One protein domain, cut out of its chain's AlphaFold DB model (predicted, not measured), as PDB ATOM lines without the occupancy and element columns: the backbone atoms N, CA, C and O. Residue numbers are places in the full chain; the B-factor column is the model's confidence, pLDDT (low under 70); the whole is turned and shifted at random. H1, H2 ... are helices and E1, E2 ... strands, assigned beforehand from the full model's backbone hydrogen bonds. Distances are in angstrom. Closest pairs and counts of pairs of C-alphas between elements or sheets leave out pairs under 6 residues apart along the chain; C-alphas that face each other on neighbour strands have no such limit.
ATOM      1  N   ILE A  13     157.102 160.758 146.997       97.44
ATOM      2  CA  ILE A  13     158.022 159.768 146.451       97.44
ATOM      3  C   ILE A  13     159.308 159.850 147.267       97.44
ATOM      4  O   ILE A  13     159.911 160.917 147.407       97.44
ATOM      5  N   ILE A  14     159.736 158.713 147.793       96.06
ATOM      6  CA  ILE A  14     160.980 158.540 148.533       96.06
ATOM      7  C   ILE A  14     161.880 157.626 147.716       96.06
ATOM      8  O   ILE A  14     161.405 156.671 147.098       96.06
ATOM      9  N   SER A  15     163.182 157.889 147.730       93.88
ATOM     10  CA  SER A  15     164.163 156.915 147.277       93.88
ATOM     11  C   SER A  15     165.174 156.537 148.338       93.88
ATOM     12  O   SER A  15     165.464 157.328 149.227       93.88
ATOM     13  N   PHE A  16     165.719 155.334 148.206       92.06
ATOM     14  CA  PHE A  16     166.797 154.788 149.027       92.06
ATOM     15  C   PHE A  16     167.636 153.813 148.196       92.06
ATOM     16  O   PHE A  16     167.245 153.415 147.096       92.06
ATOM     17  N   ARG A  17     168.827 153.443 148.673       88.06
ATOM     18  CA  ARG A  17     169.739 152.563 147.920       88.06
ATOM     19  C   ARG A  17     169.473 151.088 148.222       88.06
ATOM     20  O   ARG A  17     169.432 150.689 149.381       88.06
ATOM     21  N   ARG A  18     169.411 150.256 147.180       83.31
ATOM     22  CA  ARG A  18     169.417 148.785 147.280       83.31
ATOM     23  C   ARG A  18     170.663 148.223 146.602       83.31
ATOM     24  O   ARG A  18     171.165 148.806 145.645       83.31
ATOM     25  N   LYS A  19     171.166 147.089 147.097       79.31
ATOM     26  CA  LYS A  19     172.270 146.338 146.478       79.31
ATOM     27  C   LYS A  19     171.713 145.291 145.523       79.31
ATOM     28  O   LYS A  19     170.716 144.641 145.831       79.31
ATOM     29  N   CYS A  20     172.379 145.086 144.398       73.75
ATOM     30  CA  CYS A  20     172.069 143.972 143.514       73.75
ATOM     31  C   CYS A  20     172.636 142.669 144.095       73.75
ATOM     32  O   CYS A  20     173.799 142.610 144.474       73.75
ATOM     33  N   ALA A  21     171.814 141.619 144.174       68.38
ATOM     34  CA  ALA A  21     172.115 140.411 144.954       68.38
ATOM     35  C   ALA A  21     173.445 139.717 144.595       68.38
ATOM     36  O   ALA A  21     174.069 139.108 145.457       68.38
ATOM     37  N   LYS A  22     173.884 139.817 143.334       68.62
ATOM     38  CA  LYS A  22     175.096 139.163 142.814       68.62
ATOM     39  C   LYS A  22     176.251 140.132 142.528       68.62
ATOM     40  O   LYS A  22     177.257 139.727 141.957       68.62
ATOM     41  N   THR A  23     176.130 141.414 142.887       68.38
ATOM     42  CA  THR A  23     177.143 142.429 142.556       68.38
ATOM     43  C   THR A  23     177.340 143.439 143.687       68.38
ATOM     44  O   THR A  23     176.540 143.549 144.611       68.38
ATOM     45  N   LYS A  24     178.417 144.230 143.619       70.56
ATOM     46  CA  LYS A  24     178.634 145.367 144.537       70.56
ATOM     47  C   LYS A  24     177.874 146.630 144.115       70.56
ATOM     48  O   LYS A  24     178.065 147.687 144.708       70.56
ATOM     49  N   ILE A  25     177.044 146.529 143.084       74.12
ATOM     50  CA  ILE A  25     176.364 147.668 142.483       74.12
ATOM     51  C   ILE A  25     175.139 148.004 143.316       74.12
ATOM     52  O   ILE A  25     174.351 147.131 143.691       74.12
ATOM     53  N   THR A  26     174.985 149.292 143.588       77.56
ATOM     54  CA  THR A  26     173.788 149.845 144.203       77.56
ATOM     55  C   THR A  26     172.960 150.573 143.167       77.56
ATOM     56  O   THR A  26     173.510 151.265 142.315       77.56
ATOM     57  N   TYR A  27     171.647 150.479 143.295       78.12
ATOM     58  CA  TYR A  27     170.706 151.248 142.499       78.12
ATOM     59  C   TYR A  27     169.720 151.964 143.417       78.12
ATOM     60  O   TYR A  27     169.522 151.589 144.579       78.12
ATOM     61  N   LYS A  28     169.113 153.023 142.890       86.38
ATOM     62  CA  LYS A  28     168.049 153.748 143.577       86.38
ATOM     63  C   LYS A  28     166.749 152.934 143.529       86.38
ATOM     64  O   LYS A  28     166.344 152.460 142.474       86.38
ATOM     65  N   HIS A  29     166.096 152.750 144.662       90.62
ATOM     66  CA  HIS A  29     164.774 152.143 144.766       90.62
ATOM     67  C   HIS A  29     163.781 153.220 145.169       90.62
ATOM     68  O   HIS A  29     164.112 154.053 146.007       90.62
ATOM     69  N   PHE A  30     162.588 153.204 144.584       93.94
ATOM     70  CA  PHE A  30     161.557 154.207 144.825       93.94
ATOM     71  C   PHE A  30     160.360 153.620 145.568       93.94
ATOM     72  O   PHE A  30     159.947 152.482 145.334       93.94
ATOM     73  N   ALA A  31     159.791 154.426 146.452       95.94
ATOM     74  CA  ALA A  31     158.609 154.121 147.237       95.94
ATOM     75  C   ALA A  31     157.723 155.361 147.367       95.94
ATOM     76  O   ALA A  31     158.175 156.478 147.127       95.94
ATOM     77  N   VAL A  32     156.471 155.170 147.766       97.81
ATOM     78  CA  VAL A  32     155.550 156.252 148.121       97.81
ATOM     79  C   VAL A  32     155.296 156.208 149.616       97.81
ATOM     80  O   VAL A  32     154.930 155.160 150.138       97.81
ATOM     81  N   TYR A  33     155.454 157.339 150.296       97.56
ATOM     82  CA  TYR A  33     155.104 157.467 151.705       97.56
ATOM     83  C   TYR A  33     153.587 157.447 151.887       97.56
ATOM     84  O   TYR A  33     152.873 158.277 151.322       97.56
ATOM     85  N   VAL A  34     153.087 156.517 152.694       96.75
ATOM     86  CA  VAL A  34     151.657 156.364 153.001       96.75
ATOM     87  C   VAL A  34     151.318 156.697 154.455       96.75
ATOM     88  O   VAL A  34     150.142 156.754 154.813       96.75
ATOM     89  N   GLY A  35     152.333 156.992 155.274       93.38
ATOM     90  CA  GLY A  35     152.172 157.328 156.684       93.38
ATOM     91  C   GLY A  35     151.739 156.143 157.548       93.38
ATOM     92  O   GLY A  35     151.531 155.034 157.070       93.38
ATOM     93  N   THR A  36     151.579 156.394 158.845       89.38
ATOM     94  CA  THR A  36     151.272 155.363 159.855       89.38
ATOM     95  C   THR A  36     149.784 155.033 159.971       89.38
ATOM     96  O   THR A  36     149.394 154.133 160.706       89.38
ATOM     97  N   LYS A  37     148.909 155.754 159.257       90.94
ATOM     98  CA  LYS A  37     147.473 155.457 159.266       90.94
ATOM     99  C   LYS A  37     147.209 154.183 158.467       90.94
ATOM    100  O   LYS A  37     147.558 154.106 157.289       90.94
ATOM    101  N   ASN A  38     146.499 153.233 159.070       92.44
ATOM    102  CA  ASN A  38     146.142 151.948 158.464       92.44
ATOM    103  C   ASN A  38     145.032 152.061 157.387       92.44
ATOM    104  O   ASN A  38     143.961 151.468 157.497       92.44
ATOM    105  N   LEU A  39     145.259 152.873 156.350       93.00
ATOM    106  CA  LEU A  39     144.294 153.191 155.288       93.00
ATOM    107  C   LEU A  39     144.043 152.033 154.306       93.00
ATOM    108  O   LEU A  39     143.050 152.052 153.573       93.00
ATOM    109  N   PHE A  40     144.943 151.050 154.267       93.50
ATOM    110  CA  PHE A  40     144.946 149.947 153.304       93.50
ATOM    111  C   PHE A  40     144.933 148.566 153.973       93.50
ATOM    112  O   PHE A  40     145.057 147.561 153.278       93.50
ATOM    113  N   GLY A  41     144.800 148.494 155.302       92.25
ATOM    114  CA  GLY A  41     144.974 147.246 156.051       92.25
ATOM    115  C   GLY A  41     146.443 146.818 156.179       92.25
ATOM    116  O   GLY A  41     146.719 145.661 156.484       92.25
ATOM    117  N   GLN A  42     147.389 147.729 155.925       92.00
ATOM    118  CA  GLN A  42     148.818 147.443 155.933       92.00
ATOM    119  C   GLN A  42     149.433 147.316 157.338       92.00
ATOM    120  O   GLN A  42     150.483 146.682 157.469       92.00
ATOM    121  N   GLY A  43     148.771 147.850 158.367       91.75
ATOM    122  CA  GLY A  43     149.317 148.024 159.718       91.75
ATOM    123  C   GLY A  43     149.794 149.459 159.970       91.75
ATOM    124  O   GLY A  43     149.798 150.286 159.061       91.75
ATOM    125  N   GLU A  44     150.159 149.766 161.215       88.62
ATOM    126  CA  GLU A  44     150.643 151.103 161.619       88.62
ATOM    127  C   GLU A  44     152.169 151.254 161.501       88.62
ATOM    128  O   GLU A  44     152.701 152.363 161.545       88.62
ATOM    129  N   ASP A  45     152.872 150.138 161.316       91.25
ATOM    130  CA  ASP A  45     154.326 150.025 161.185       91.25
ATOM    131  C   ASP A  45     154.816 150.101 159.728       91.25
ATOM    132  O   ASP A  45     156.018 150.227 159.484       91.25
ATOM    133  N   LYS A  46     153.894 150.037 158.758       94.75
ATOM    134  CA  LYS A  46     154.196 150.037 157.320       94.75
ATOM    135  C   LYS A  46     153.776 151.350 156.679       94.75
ATOM    136  O   LYS A  46     152.611 151.554 156.333       94.75
ATOM    137  N   ASP A  47     154.749 152.236 156.528       96.19
ATOM    138  CA  ASP A  47     154.569 153.627 156.128       96.19
ATOM    139  C   ASP A  47     155.023 153.928 154.695       96.19
ATOM    140  O   ASP A  47     154.911 155.073 154.247       96.19
ATOM    141  N   ILE A  48     155.456 152.914 153.939       96.81
ATOM    142  CA  ILE A  48     155.773 153.035 152.513       96.81
ATOM    143  C   ILE A  48     155.061 151.986 151.661       96.81
ATOM    144  O   ILE A  48     154.853 150.856 152.089       96.81
ATOM    145  N   PHE A  49     154.730 152.359 150.424       96.38
ATOM    146  CA  PHE A  49     154.204 151.481 149.380       96.38
ATOM    147  C   PHE A  49     155.138 151.478 148.168       96.38
ATOM    148  O   PHE A  49     155.482 152.535 147.634       96.38
ATOM    149  N   HIS A  50     155.573 150.302 147.722       94.25
ATOM    150  CA  HIS A  50     156.573 150.194 146.660       94.25
ATOM    151  C   HIS A  50     156.549 148.855 145.925       94.25
ATOM    152  O   HIS A  50     155.930 147.881 146.345       94.25
ATOM    153  N   ARG A  51     157.264 148.793 144.802       90.81
ATOM    154  CA  ARG A  51     157.393 147.585 143.989       90.81
ATOM    155  C   ARG A  51     158.735 146.918 144.267       90.81
ATOM    156  O   ARG A  51     159.763 147.486 143.918       90.81
ATOM    157  N   ILE A  52     158.721 145.704 144.805       85.50
ATOM    158  CA  ILE A  52     159.914 144.864 145.000       85.50
ATOM    159  C   ILE A  52     159.914 143.680 144.031       85.50
ATOM    160  O   ILE A  52     158.916 143.445 143.364       85.50
ATOM    161  N   TYR A  53     161.030 142.962 143.938       77.00
ATOM    162  CA  TYR A  53     161.126 141.695 143.211       77.00
ATOM    163  C   TYR A  53     161.279 140.551 144.218       77.00
ATOM    164  O   TYR A  53     162.191 140.600 145.046       77.00
ATOM    165  N   LYS A  54     160.439 139.512 144.125       70.75
ATOM    166  CA  LYS A  54     160.607 138.256 144.880       70.75
ATOM    167  C   LYS A  54     160.837 137.063 143.935       70.75
ATOM    168  O   LYS A  54     160.069 136.906 142.991       70.75
ATOM    169  N   PRO A  55     161.841 136.195 144.173       62.91
ATOM    170  CA  PRO A  55     162.152 135.073 143.275       62.91
ATOM    171  C   PRO A  55     161.060 134.000 143.146       62.91
ATOM    172  O   PRO A  55     161.021 133.296 142.145       62.91
ATOM    173  N   THR A  56     160.199 133.849 144.154       67.25
ATOM    174  CA  THR A  56     159.257 132.722 144.288       67.25
ATOM    175  C   THR A  56     158.023 132.841 143.397       67.25
ATOM    176  O   THR A  56     157.617 131.884 142.752       67.25
ATOM    177  N   ASP A  57     157.422 134.021 143.363       65.56
ATOM    178  CA  ASP A  57     156.154 134.323 142.686       65.56
ATOM    179  C   ASP A  57     156.223 135.661 141.929       65.56
ATOM    180  O   ASP A  57     155.245 136.132 141.348       65.56
ATOM    181  N   GLY A  58     157.399 136.290 141.927       64.06
ATOM    182  CA  GLY A  58     157.632 137.630 141.420       64.06
ATOM    183  C   GLY A  58     157.371 138.735 142.448       64.06
ATOM    184  O   GLY A  58     157.928 139.803 142.279       64.06
ATOM    185  N   LYS A  59     156.596 138.524 143.518       63.88
ATOM    186  CA  LYS A  59     155.664 139.536 144.048       63.88
ATOM    187  C   LYS A  59     156.131 140.986 144.223       63.88
ATOM    188  O   LYS A  59     157.217 141.301 144.705       63.88
ATOM    189  N   TYR A  60     155.153 141.832 143.902       76.56
ATOM    190  CA  TYR A  60     155.188 143.254 143.592       76.56
ATOM    191  C   TYR A  60     154.155 144.022 144.427       76.56
ATOM    192  O   TYR A  60     153.270 143.407 145.006       76.56
ATOM    193  N   CYS A  61     154.261 145.356 144.448       90.00
ATOM    194  CA  CYS A  61     153.396 146.305 145.165       90.00
ATOM    195  C   CYS A  61     153.079 145.895 146.608       90.00
ATOM    196  O   CYS A  61     152.010 145.374 146.911       90.00
ATOM    197  N   VAL A  62     154.015 146.159 147.509       92.31
ATOM    198  CA  VAL A  62     153.897 145.817 148.926       92.31
ATOM    199  C   VAL A  62     153.946 147.064 149.791       92.31
ATOM    200  O   VAL A  62     154.420 148.118 149.358       92.31
ATOM    201  N   PHE A  63     153.475 146.907 151.023       94.56
ATOM    202  CA  PHE A  63     153.714 147.860 152.093       94.56
ATOM    203  C   PHE A  63     154.862 147.360 152.969       94.56
ATOM    204  O   PHE A  63     154.860 146.192 153.362       94.56
ATOM    205  N   GLU A  64     155.815 148.233 153.278       94.19
ATOM    206  CA  GLU A  64     156.951 147.964 154.172       94.19
ATOM    207  C   GLU A  64     157.190 149.173 155.089       94.19
ATOM    208  O   GLU A  64     156.463 150.167 155.027       94.19
ATOM    209  N   SER A  65     158.185 149.062 155.968       94.81
ATOM    210  CA  SER A  65     158.577 150.120 156.894       94.81
ATOM    211  C   SER A  65     159.828 150.832 156.396       94.81
ATOM    212  O   SER A  65     160.860 150.190 156.178       94.81
ATOM    213  N   LEU A  66     159.766 152.156 156.254       93.31
ATOM    214  CA  LEU A  66     160.904 152.978 155.845       93.31
ATOM    215  C   LEU A  66     162.054 152.909 156.853       93.31
ATOM    216  O   LEU A  66     163.208 153.045 156.461       93.31
ATOM    217  N   THR A  67     161.772 152.642 158.133       91.88
ATOM    218  CA  THR A  67     162.811 152.528 159.173       91.88
ATOM    219  C   THR A  67     163.759 151.351 158.951       91.88
ATOM    220  O   THR A  67     164.830 151.314 159.550       91.88
ATOM    221  N   ASN A  68     163.368 150.386 158.113       91.25
ATOM    222  CA  ASN A  68     164.209 149.254 157.725       91.25
ATOM    223  C   ASN A  68     165.121 149.581 156.534       91.25
ATOM    224  O   ASN A  68     165.953 148.757 156.149       91.25
ATOM    225  N   GLU A  69     164.962 150.760 155.935       90.81
ATOM    226  CA  GLU A  69     165.771 151.217 154.818       90.81
ATOM    227  C   GLU A  69     166.928 152.093 155.292       90.81
ATOM    228  O   GLU A  69     166.901 152.700 156.362       90.81
ATOM    229  N   GLY A  70     167.986 152.128 154.482       88.62
ATOM    230  CA  GLY A  70     169.130 152.996 154.731       88.62
ATOM    231  C   GLY A  70     168.820 154.465 154.446       88.62
ATOM    232  O   GLY A  70     167.676 154.908 154.459       88.62
ATOM    233  N   GLU A  71     169.867 155.224 154.129       90.88
ATOM    234  CA  GLU A  71     169.736 156.629 153.740       90.88
ATOM    235  C   GLU A  71     168.677 156.817 152.640       90.88
ATOM    236  O   GLU A  71     168.716 156.157 151.590       90.88
ATOM    237  N   HIS A  72     167.743 157.733 152.901       93.19
ATOM    238  CA  HIS A  72     166.579 157.976 152.066       93.19
ATOM    239  C   HIS A  72     166.351 159.472 151.799       93.19
ATOM    240  O   HIS A  72     166.669 160.334 152.619       93.19
ATOM    241  N   ALA A  73     165.771 159.795 150.641       93.50
ATOM    242  CA  ALA A  73     165.564 161.167 150.171       93.50
ATOM    243  C   ALA A  73     164.198 161.347 149.493       93.50
ATOM    244  O   ALA A  73     163.678 160.420 148.879       93.50
ATOM    245  N   LYS A  74     163.627 162.558 149.578       95.19
ATOM    246  CA  LYS A  74     162.406 162.932 148.843       95.19
ATOM    247  C   LYS A  74     162.733 163.147 147.362       95.19
ATOM    248  O   LYS A  74     163.681 163.856 147.045       95.19
ATOM    249  N   GLU A  75     161.922 162.590 146.469       94.62
ATOM    250  CA  GLU A  75     162.164 162.525 145.020       94.62
ATOM    251  C   GLU A  75     160.945 162.966 144.193       94.62
ATOM    252  O   GLU A  75     160.668 162.440 143.118       94.62
ATOM    253  N   ASN A  76     160.212 163.979 144.655       95.50
ATOM    254  CA  ASN A  76     159.092 164.569 143.907       95.50
ATOM    255  C   ASN A  76     159.567 165.452 142.731       95.50
ATOM    256  O   ASN A  76     159.106 166.577 142.535       95.50
ATOM    257  N   TYR A  77     160.539 164.989 141.947       93.12
ATOM    258  CA  TYR A  77     161.205 165.799 140.924       93.12
ATOM    259  C   TYR A  77     160.278 166.196 139.759       93.12
ATOM    260  O   TYR A  77     160.584 167.145 139.032       93.12
ATOM    261  N   LEU A  78     159.155 165.490 139.572       94.62
ATOM    262  CA  LEU A  78     158.151 165.794 138.553       94.62
ATOM    263  C   LEU A  78     157.142 166.861 138.990       94.62
ATOM    264  O   LEU A  78     156.445 167.366 138.118       94.62
ATOM    265  N   ASP A  79     157.109 167.288 140.257       95.75
ATOM    266  CA  ASP A  79     156.173 168.331 140.729       95.75
ATOM    267  C   ASP A  79     156.342 169.664 139.979       95.75
ATOM    268  O   ASP A  79     155.408 170.445 139.850       95.75
ATOM    269  N   LYS A  80     157.535 169.917 139.423       92.75
ATOM    270  CA  LYS A  80     157.810 171.094 138.580       92.75
ATOM    271  C   LYS A  80     157.139 171.034 137.201       92.75
ATOM    272  O   LYS A  80     157.161 172.022 136.476       92.75
ATOM    273  N   LYS A  81     156.645 169.861 136.796       93.88
ATOM    274  CA  LYS A  81     156.112 169.574 135.452       93.88
ATOM    275  C   LYS A  81     154.699 168.997 135.481       93.88
ATOM    276  O   LYS A  81     153.978 169.137 134.501       93.88
ATOM    277  N   LEU A  82     154.331 168.318 136.563       94.56
ATOM    278  CA  LEU A  82     153.069 167.619 136.738       94.56
ATOM    279  C   LEU A  82     152.459 168.014 138.076       94.56
ATOM    280  O   LEU A  82     153.140 168.024 139.099       94.56
ATOM    281  N   THR A  83     151.157 168.266 138.070       96.38
ATOM    282  CA  THR A  83     150.397 168.444 139.304       96.38
ATOM    283  C   THR A  83     150.265 167.090 140.009       96.38
ATOM    284  O   THR A  83     149.815 166.132 139.371       96.38
ATOM    285  N   PRO A  84     150.642 166.967 141.295       97.31
ATOM    286  CA  PRO A  84     150.394 165.751 142.059       97.31
ATOM    287  C   PRO A  84     148.888 165.492 142.183       97.31
ATOM    288  O   PRO A  84     148.082 166.419 142.285       97.31
ATOM    289  N   SER A  85     148.508 164.219 142.164       97.88
ATOM    290  CA  SER A  85     147.129 163.783 142.350       97.88
ATOM    291  C   SER A  85     146.617 164.141 143.748       97.88
ATOM    292  O   SER A  85     147.388 164.293 144.699       97.88
ATOM    293  N   SER A  86     145.295 164.258 143.884       97.94
ATOM    294  CA  SER A  86     144.669 164.474 145.189       97.94
ATOM    295  C   SER A  86     144.940 163.294 146.130       97.94
ATOM    296  O   SER A  86     145.199 162.175 145.685       97.94
ATOM    297  N   GLN A  87     144.814 163.499 147.444       96.50
ATOM    298  CA  GLN A  87     144.945 162.400 148.407       96.50
ATOM    299  C   GLN A  87     143.976 161.242 148.100       96.50
ATOM    300  O   GLN A  87     144.360 160.078 148.197       96.50
ATOM    301  N   ALA A  88     142.737 161.553 147.704       97.44
ATOM    302  CA  ALA A  88     141.736 160.553 147.346       97.44
ATOM    303  C   ALA A  88     142.160 159.728 146.119       97.44
ATOM    304  O   ALA A  88     142.030 158.501 146.122       97.44
ATOM    305  N   ASP A  89     142.730 160.380 145.106       98.00
ATOM    306  CA  ASP A  89     143.228 159.710 143.904       98.00
ATOM    307  C   ASP A  89     144.479 158.877 144.190       98.00
ATOM    308  O   ASP A  89     144.570 157.744 143.728       98.00
ATOM    309  N   ILE A  90     145.405 159.367 145.020       98.06
ATOM    310  CA  ILE A  90     146.578 158.594 145.461       98.06
ATOM    311  C   ILE A  90     146.127 157.315 146.183       98.06
ATOM    312  O   ILE A  90     146.615 156.227 145.878       98.06
ATOM    313  N   ILE A  91     145.146 157.413 147.089       97.44
ATOM    314  CA  ILE A  91     144.548 156.243 147.753       97.44
ATOM    315  C   ILE A  91     143.946 155.283 146.718       97.44
ATOM    316  O   ILE A  91     144.138 154.070 146.824       97.44
ATOM    317  N   LYS A  92     143.239 155.802 145.708       96.62
ATOM    318  CA  LYS A  92     142.667 154.992 144.623       96.62
ATOM    319  C   LYS A  92     143.755 154.276 143.819       96.62
ATOM    320  O   LYS A  92     143.637 153.071 143.613       96.62
ATOM    321  N   HIS A  93     144.817 154.972 143.414       96.44
ATOM    322  CA  HIS A  93     145.942 154.379 142.689       96.44
ATOM    323  C   HIS A  93     146.609 153.267 143.504       96.44
ATOM    324  O   HIS A  93     146.858 152.187 142.974       96.44
ATOM    325  N   ILE A  94     146.834 153.489 144.803       96.06
ATOM    326  CA  ILE A  94     147.408 152.472 145.692       96.06
ATOM    327  C   ILE A  94     146.487 151.257 145.786       96.06
ATOM    328  O   ILE A  94     146.959 150.144 145.607       96.06
ATOM    329  N   LYS A  95     145.177 151.437 146.004       94.12
ATOM    330  CA  LYS A  95     144.223 150.312 146.061       94.12
ATOM    331  C   LYS A  95     144.188 149.508 144.761       94.12
ATOM    332  O   LYS A  95     144.121 148.283 144.810       94.12
ATOM    333  N   VAL A  96     144.261 150.183 143.612       92.00
ATOM    334  CA  VAL A  96     144.355 149.524 142.302       92.00
ATOM    335  C   VAL A  96     145.635 148.700 142.214       92.00
ATOM    336  O   VAL A  96     145.560 147.534 141.843       92.00
ATOM    337  N   MET A  97     146.782 149.271 142.586       91.88
ATOM    338  CA  MET A  97     148.086 148.614 142.456       91.88
ATOM    339  C   MET A  97     148.374 147.581 143.549       91.88
ATOM    340  O   MET A  97     149.165 146.677 143.323       91.88
ATOM    341  N   ALA A  98     147.740 147.677 144.715       88.75
ATOM    342  CA  ALA A  98     147.815 146.664 145.766       88.75
ATOM    343  C   ALA A  98     147.086 145.367 145.367       88.75
ATOM    344  O   ALA A  98     147.314 144.320 145.968       88.75
ATOM    345  N   ASN A  99     146.230 145.413 144.341       82.56
ATOM    346  CA  ASN A  99     145.684 144.214 143.723       82.56
ATOM    347  C   ASN A  99     146.776 143.518 142.889       82.56
ATOM    348  O   ASN A  99     147.289 144.087 141.922       82.56
ATOM    349  N   GLU A 100     147.104 142.273 143.249       68.75
ATOM    350  CA  GLU A 100     148.189 141.490 142.636       68.75
ATOM    351  C   GLU A 100     148.060 141.384 141.105       68.75
ATOM    352  O   GLU A 100     149.071 141.424 140.397       68.75
ATOM    353  N   THR A 101     146.831 141.345 140.580       73.88
ATOM    354  CA  THR A 101     146.555 141.265 139.137       73.88
ATOM    355  C   THR A 101     146.980 142.533 138.392       73.88
ATOM    356  O   THR A 101     147.454 142.453 137.260       73.88
ATOM    357  N   HIS A 102     146.844 143.709 139.011       74.81
ATOM    358  CA  HIS A 102     147.165 144.994 138.379       74.81
ATOM    359  C   HIS A 102     148.599 145.439 138.616       74.81
ATOM    360  O   HIS A 102     149.156 146.168 137.795       74.81
ATOM    361  N   CYS A 103     149.225 144.999 139.711       80.31
ATOM    362  CA  CYS A 103     150.624 145.325 139.908       80.31
ATOM    363  C   CYS A 103     151.488 144.726 138.784       80.31
ATOM    364  O   CYS A 103     152.386 145.401 138.273       80.31
ATOM    365  N   GLY A 104     151.196 143.499 138.343       76.38
ATOM    366  CA  GLY A 104     151.918 142.839 137.251       76.38
ATOM    367  C   GLY A 104     153.382 142.524 137.590       76.38
ATOM    368  O   GLY A 104     153.875 142.869 138.663       76.38
ATOM    369  N   LYS A 105     154.095 141.860 136.669       75.12
ATOM    370  CA  LYS A 105     155.489 141.427 136.883       75.12
ATOM    371  C   LYS A 105     156.481 142.600 136.867       75.12
ATOM    372  O   LYS A 105     156.242 143.587 136.180       75.12
ATOM    373  N   TYR A 106     157.599 142.487 137.590       68.25
ATOM    374  CA  TYR A 106     158.692 143.461 137.575       68.25
ATOM    375  C   TYR A 106     159.205 143.449 136.170       68.25
ATOM    376  O   TYR A 106     159.506 142.384 135.625       68.25
ATOM    377  N   ASP A 107     159.502 144.635 135.709       70.19
ATOM    378  CA  ASP A 107     160.475 144.793 134.669       70.19
ATOM    379  C   ASP A 107     161.347 145.984 135.045       70.19
ATOM    380  O   ASP A 107     160.833 147.055 135.362       70.19
ATOM    381  N   LEU A 108     162.668 145.792 135.070       65.94
ATOM    382  CA  LEU A 108     163.598 146.851 135.465       65.94
ATOM    383  C   LEU A 108     163.518 148.072 134.539       65.94
ATOM    384  O   LEU A 108     163.823 149.172 134.993       65.94
ATOM    385  N   LEU A 109     163.090 147.901 133.287       67.62
ATOM    386  CA  LEU A 109     163.009 148.956 132.276       67.62
ATOM    387  C   LEU A 109     161.574 149.408 131.997       67.62
ATOM    388  O   LEU A 109     161.380 150.570 131.657       67.62
ATOM    389  N   LEU A 110     160.585 148.522 132.146       68.81
ATOM    390  CA  LEU A 110     159.200 148.773 131.722       68.81
ATOM    391  C   LEU A 110     158.185 148.825 132.875       68.81
ATOM    392  O   LEU A 110     157.113 149.399 132.713       68.81
ATOM    393  N   ASN A 111     158.482 148.226 134.033       75.31
ATOM    394  CA  ASN A 111     157.540 148.116 135.153       75.31
ATOM    395  C   ASN A 111     158.268 147.957 136.499       75.31
ATOM    396  O   ASN A 111     158.221 146.914 137.160       75.31
ATOM    397  N   ASN A 112     158.996 149.002 136.883       84.06
ATOM    398  CA  ASN A 112     159.857 149.025 138.066       84.06
ATOM    399  C   ASN A 112     159.251 149.868 139.206       84.06
ATOM    400  O   ASN A 112     158.081 150.256 139.192       84.06
ATOM    401  N   CYS A 113     160.056 150.101 140.243       90.44
ATOM    402  CA  CYS A 113     159.664 150.878 141.415       90.44
ATOM    403  C   CYS A 113     159.390 152.362 141.112       90.44
ATOM    404  O   CYS A 113     158.462 152.921 141.691       90.44
ATOM    405  N   GLU A 114     160.117 152.980 140.176       91.69
ATOM    406  CA  GLU A 114     159.904 154.380 139.785       91.69
ATOM    407  C   GLU A 114     158.589 154.548 139.012       91.69
ATOM    408  O   GLU A 114     157.806 155.453 139.310       91.69
ATOM    409  N   HIS A 115     158.287 153.618 138.099       91.38
ATOM    410  CA  HIS A 115     157.010 153.585 137.384       91.38
ATOM    411  C   HIS A 115     155.821 153.503 138.343       91.38
ATOM    412  O   HIS A 115     154.848 154.239 138.187       91.38
ATOM    413  N   LEU A 116     155.904 152.636 139.362       93.94
ATOM    414  CA  LEU A 116     154.855 152.548 140.376       93.94
ATOM    415  C   LEU A 116     154.726 153.863 141.152       93.94
ATOM    416  O   LEU A 116     153.618 154.372 141.304       93.94
ATOM    417  N   ALA A 117     155.839 154.406 141.647       96.06
ATOM    418  CA  ALA A 117     155.811 155.586 142.505       96.06
ATOM    419  C   ALA A 117     155.252 156.819 141.777       96.06
ATOM    420  O   ALA A 117     154.430 157.558 142.321       96.06
ATOM    421  N   THR A 118     155.640 157.001 140.516       96.00
ATOM    422  CA  THR A 118     155.139 158.089 139.668       96.00
ATOM    423  C   THR A 118     153.679 157.882 139.266       96.00
ATOM    424  O   THR A 118     152.904 158.837 139.336       96.00
ATOM    425  N   TYR A 119     153.257 156.648 138.959       95.75
ATOM    426  CA  TYR A 119     151.842 156.346 138.728       95.75
ATOM    427  C   TYR A 119     150.987 156.677 139.952       95.75
ATOM    428  O   TYR A 119     149.967 157.345 139.828       95.75
ATOM    429  N   VAL A 120     151.424 156.271 141.143       97.06
ATOM    430  CA  VAL A 120     150.686 156.547 142.378       97.06
ATOM    431  C   VAL A 120     150.560 158.052 142.622       97.06
ATOM    432  O   VAL A 120     149.453 158.516 142.894       97.06
ATOM    433  N   ARG A 121     151.650 158.823 142.480       98.06
ATOM    434  CA  ARG A 121     151.645 160.270 142.753       98.06
ATOM    435  C   ARG A 121     150.949 161.108 141.677       98.06
ATOM    436  O   ARG A 121     150.352 162.118 142.027       98.06
ATOM    437  N   TYR A 122     151.044 160.737 140.400       97.31
ATOM    438  CA  TYR A 122     150.629 161.594 139.273       97.31
ATOM    439  C   TYR A 122     149.566 160.966 138.356       97.31
ATOM    440  O   TYR A 122     149.170 161.580 137.365       97.31
ATOM    441  N   GLY A 123     149.152 159.721 138.610       94.38
ATOM    442  CA  GLY A 123     148.274 158.944 137.724       94.38
ATOM    443  C   GLY A 123     148.939 158.496 136.415       94.38
ATOM    444  O   GLY A 123     148.268 157.980 135.524       94.38
ATOM    445  N   LYS A 124     150.253 158.708 136.268       91.44
ATOM    446  CA  LYS A 124     151.034 158.415 135.059       91.44
ATOM    447  C   LYS A 124     152.389 157.831 135.436       91.44
ATOM    448  O   LYS A 124     153.096 158.399 136.262       91.44
ATOM    449  N   ALA A 125     152.745 156.710 134.817       88.62
ATOM    450  CA  ALA A 125     154.020 156.050 135.052       88.62
ATOM    451  C   ALA A 125     155.134 156.736 134.246       88.62
ATOM    452  O   ALA A 125     155.011 156.929 133.037       88.62
ATOM    453  N   TYR A 126     156.219 157.089 134.923       84.44
ATOM    454  CA  TYR A 126     157.429 157.667 134.355       84.44
ATOM    455  C   TYR A 126     158.655 156.923 134.876       84.44
ATOM    456  O   TYR A 126     158.662 156.392 135.986       84.44
ATOM    457  N   PHE A 127     159.709 156.938 134.068       76.75
ATOM    458  CA  PHE A 127     160.995 156.353 134.406       76.75
ATOM    459  C   PHE A 127     162.114 157.238 133.884       76.75
ATOM    460  O   PHE A 127     162.174 157.558 132.696       76.75
ATOM    461  N   LYS A 128     162.989 157.657 134.796       73.50
ATOM    462  CA  LYS A 128     164.187 158.449 134.504       73.50
ATOM    463  C   LYS A 128     165.463 157.645 134.764       73.50
ATOM    464  O   LYS A 128     166.533 158.008 134.279       73.50
ATOM    465  N   GLN A 129     165.361 156.536 135.489       58.88
ATOM    466  CA  GLN A 129     166.504 155.729 135.900       58.88
ATOM    467  C   GLN A 129     167.279 155.031 134.757       58.88
ATOM    468  O   GLN A 129     168.353 154.506 135.030       58.88
ATOM    469  N   VAL A 130     166.834 155.072 133.487       50.25
ATOM    470  CA  VAL A 130     167.621 154.578 132.320       50.25
ATOM    471  C   VAL A 130     168.989 155.267 132.203       50.25
ATOM    472  O   VAL A 130     169.903 154.720 131.598       50.25
ATOM    473  N   CYS A 131     169.170 156.449 132.798       42.72
ATOM    474  CA  CYS A 131     170.457 157.148 132.779       42.72
ATOM    475  C   CYS A 131     171.448 156.669 133.861       42.72
ATOM    476  O   CYS A 131     172.556 157.198 133.934       42.72
ATOM    477  N   ASP A 132     171.073 155.708 134.715       52.66
ATOM    478  CA  ASP A 132     171.937 155.145 135.757       52.66
ATOM    479  C   ASP A 132     172.491 153.788 135.279       52.66
ATOM    480  O   ASP A 132     171.825 152.752 135.374       52.66
ATOM    481  N   ASN A 133     173.720 153.794 134.738       54.81
ATOM    482  CA  ASN A 133     174.422 152.627 134.161       54.81
ATOM    483  C   ASN A 133     174.396 151.374 135.062       54.81
ATOM    484  O   ASN A 133     174.500 150.239 134.594       54.81
ATOM    485  N   ASN A 134     174.221 151.581 136.363       57.59
ATOM    486  CA  ASN A 134     174.147 150.556 137.391       57.59
ATOM    487  C   ASN A 134     172.942 149.611 137.243       57.59
ATOM    488  O   ASN A 134     173.072 148.422 137.529       57.59
ATOM    489  N   ILE A 135     171.788 150.087 136.764       57.94
ATOM    490  CA  ILE A 135     170.590 149.241 136.588       57.94
ATOM    491  C   ILE A 135     170.751 148.289 135.410       57.94
ATOM    492  O   ILE A 135     170.423 147.107 135.521       57.94
ATOM    493  N   VAL A 136     171.284 148.804 134.298       55.66
ATOM    494  CA  VAL A 136     171.611 148.002 133.114       55.66
ATOM    495  C   VAL A 136     172.630 146.935 133.488       55.66
ATOM    496  O   VAL A 136     172.469 145.772 133.132       55.66
ATOM    497  N   LEU A 137     173.634 147.290 134.291       52.50
ATOM    498  CA  LEU A 137     174.604 146.312 134.756       52.50
ATOM    499  C   LEU A 137     173.951 145.266 135.670       52.50
ATOM    500  O   LEU A 137     174.208 144.086 135.485       52.50
ATOM    501  N   CYS A 138     173.024 145.636 136.559       56.72
ATOM    502  CA  CYS A 138     172.279 144.658 137.361       56.72
ATOM    503  C   CYS A 138     171.378 143.714 136.545       56.72
ATOM    504  O   CYS A 138     171.125 142.606 137.014       56.72
ATOM    505  N   LEU A 139     170.914 144.104 135.350       55.25
ATOM    506  CA  LEU A 139     170.217 143.204 134.421       55.25
ATOM    507  C   LEU A 139     171.142 142.119 133.865       55.25
ATOM    508  O   LEU A 139     170.735 140.967 133.770       55.25
ATOM    509  N   LEU A 140     172.378 142.487 133.522       51.59
ATOM    510  CA  LEU A 140     173.345 141.591 132.878       51.59
ATOM    511  C   LEU A 140     173.924 140.529 133.825       51.59
ATOM    512  O   LEU A 140     174.521 139.564 133.360       51.59
ATOM    513  N   VAL A 141     173.762 140.704 135.140       51.00
ATOM    514  CA  VAL A 141     174.296 139.795 136.175       51.00
ATOM    515  C   VAL A 141     173.201 139.101 136.995       51.00
ATOM    516  O   VAL A 141     173.503 138.514 138.037       51.00
ATOM    517  N   ARG A 142     171.936 139.174 136.552       51.34
ATOM    518  CA  ARG A 142     170.820 138.410 137.140       51.34
ATOM    519  C   ARG A 142     170.975 136.911 136.913       51.34
ATOM    520  O   ARG A 142     171.291 136.502 135.783       51.34
TER     521      ARG A 142
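This is residues 13 to 142 of the 142 residues of a protein of Haplochromis burtoni (UniProt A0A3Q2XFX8). A strongly twisted antiparallel sheet of five strands has helices over one face, in two layers: H3 runs along the middle strand E2, H1 packs beside H3 near E3 and E4, and H4 sits near the beginning of E2, away from the other helices. The short H2 makes a corner with the end of H1. The printed part has 130 residues, with the named elements in the order E1 E2 E3 E4 E5 H1 H2 H3 H4 and the sheet order E4, E3, E2, E1, E5. The class is mixed, helices and strands, with under half of the residues in named elements. The whole is compact, with a radius of gyration of the C-alphas of 14.2 A and spans of 40 by 34 by 29 A.

E1, residues 13 to 19, begins with C-alpha 13 at (158.022, 159.768, 146.451) and is 19.6 A long. E2, residues 26 to 33, is 21.5 A long. E3, residues 48 to 50, E4, residues 62 to 64, and E5, residues 72 to 74, are short. H1, residues 87 to 98, is 16.2 A long, and H2 holds residues 100 to 103. H3, residues 113 to 122, is 14.2 A long. H4, residues 133 to 140, is 11.2 A long and ends with C-alpha 140 at (173.345, 141.591, 132.878).

E1 to E4 form a meander, each strand the antiparallel neighbour of the one before, in three hairpins. E1 and E2 have N 16 and O 29 within hydrogen-bond range at 3.0 A, E2 and E3 have N 32 and O 49 at 2.8 A, and E3 and E4 have N 62 and O 50 at 2.8 A. The edge strand E5 is antiparallel to E1, with N 15 and O 73 at 2.8 A. H3 is on the sheet, over E2, at a height over the sheet of 8.1 A; it runs along the strands, at 25 degrees to E2 on the local plane. The closest C-alphas of E2 and H3 are those of Phe 30 and Cys 113, 5.1 A apart. H1 touches H3 with residues 90 to 94 alone, opposite ways at a shallow tilt of 34 degrees, only just short of steep; the closest C-alphas are those of His 93 and Val 120, 5.2 A apart. H1 and H2 only just touch, only at the corner, with 3 pairs of C-alphas within 8 A; the closest are those of Met 97 and Cys 103, 4.9 A apart. H4 is on the sheet, where the C-alphas of Tyr 27 and Asn 134 are its closest to E2, 6.2 A apart. H1 and H4 are apart. In H1, H3 and H4 every O i to N i+4 pair is within hydrogen-bond range; H2 is too short for such a pair.

The two C-alphas farthest apart are those of Ala 88 and Val 141, 40.2 A. The printed part has no cut. The links E2 to E3, E3 to E4 and E5 to H1 are long. The mean pLDDT of the printed part is 83.8; 27 residues are under 70, among them residues 129 to 142.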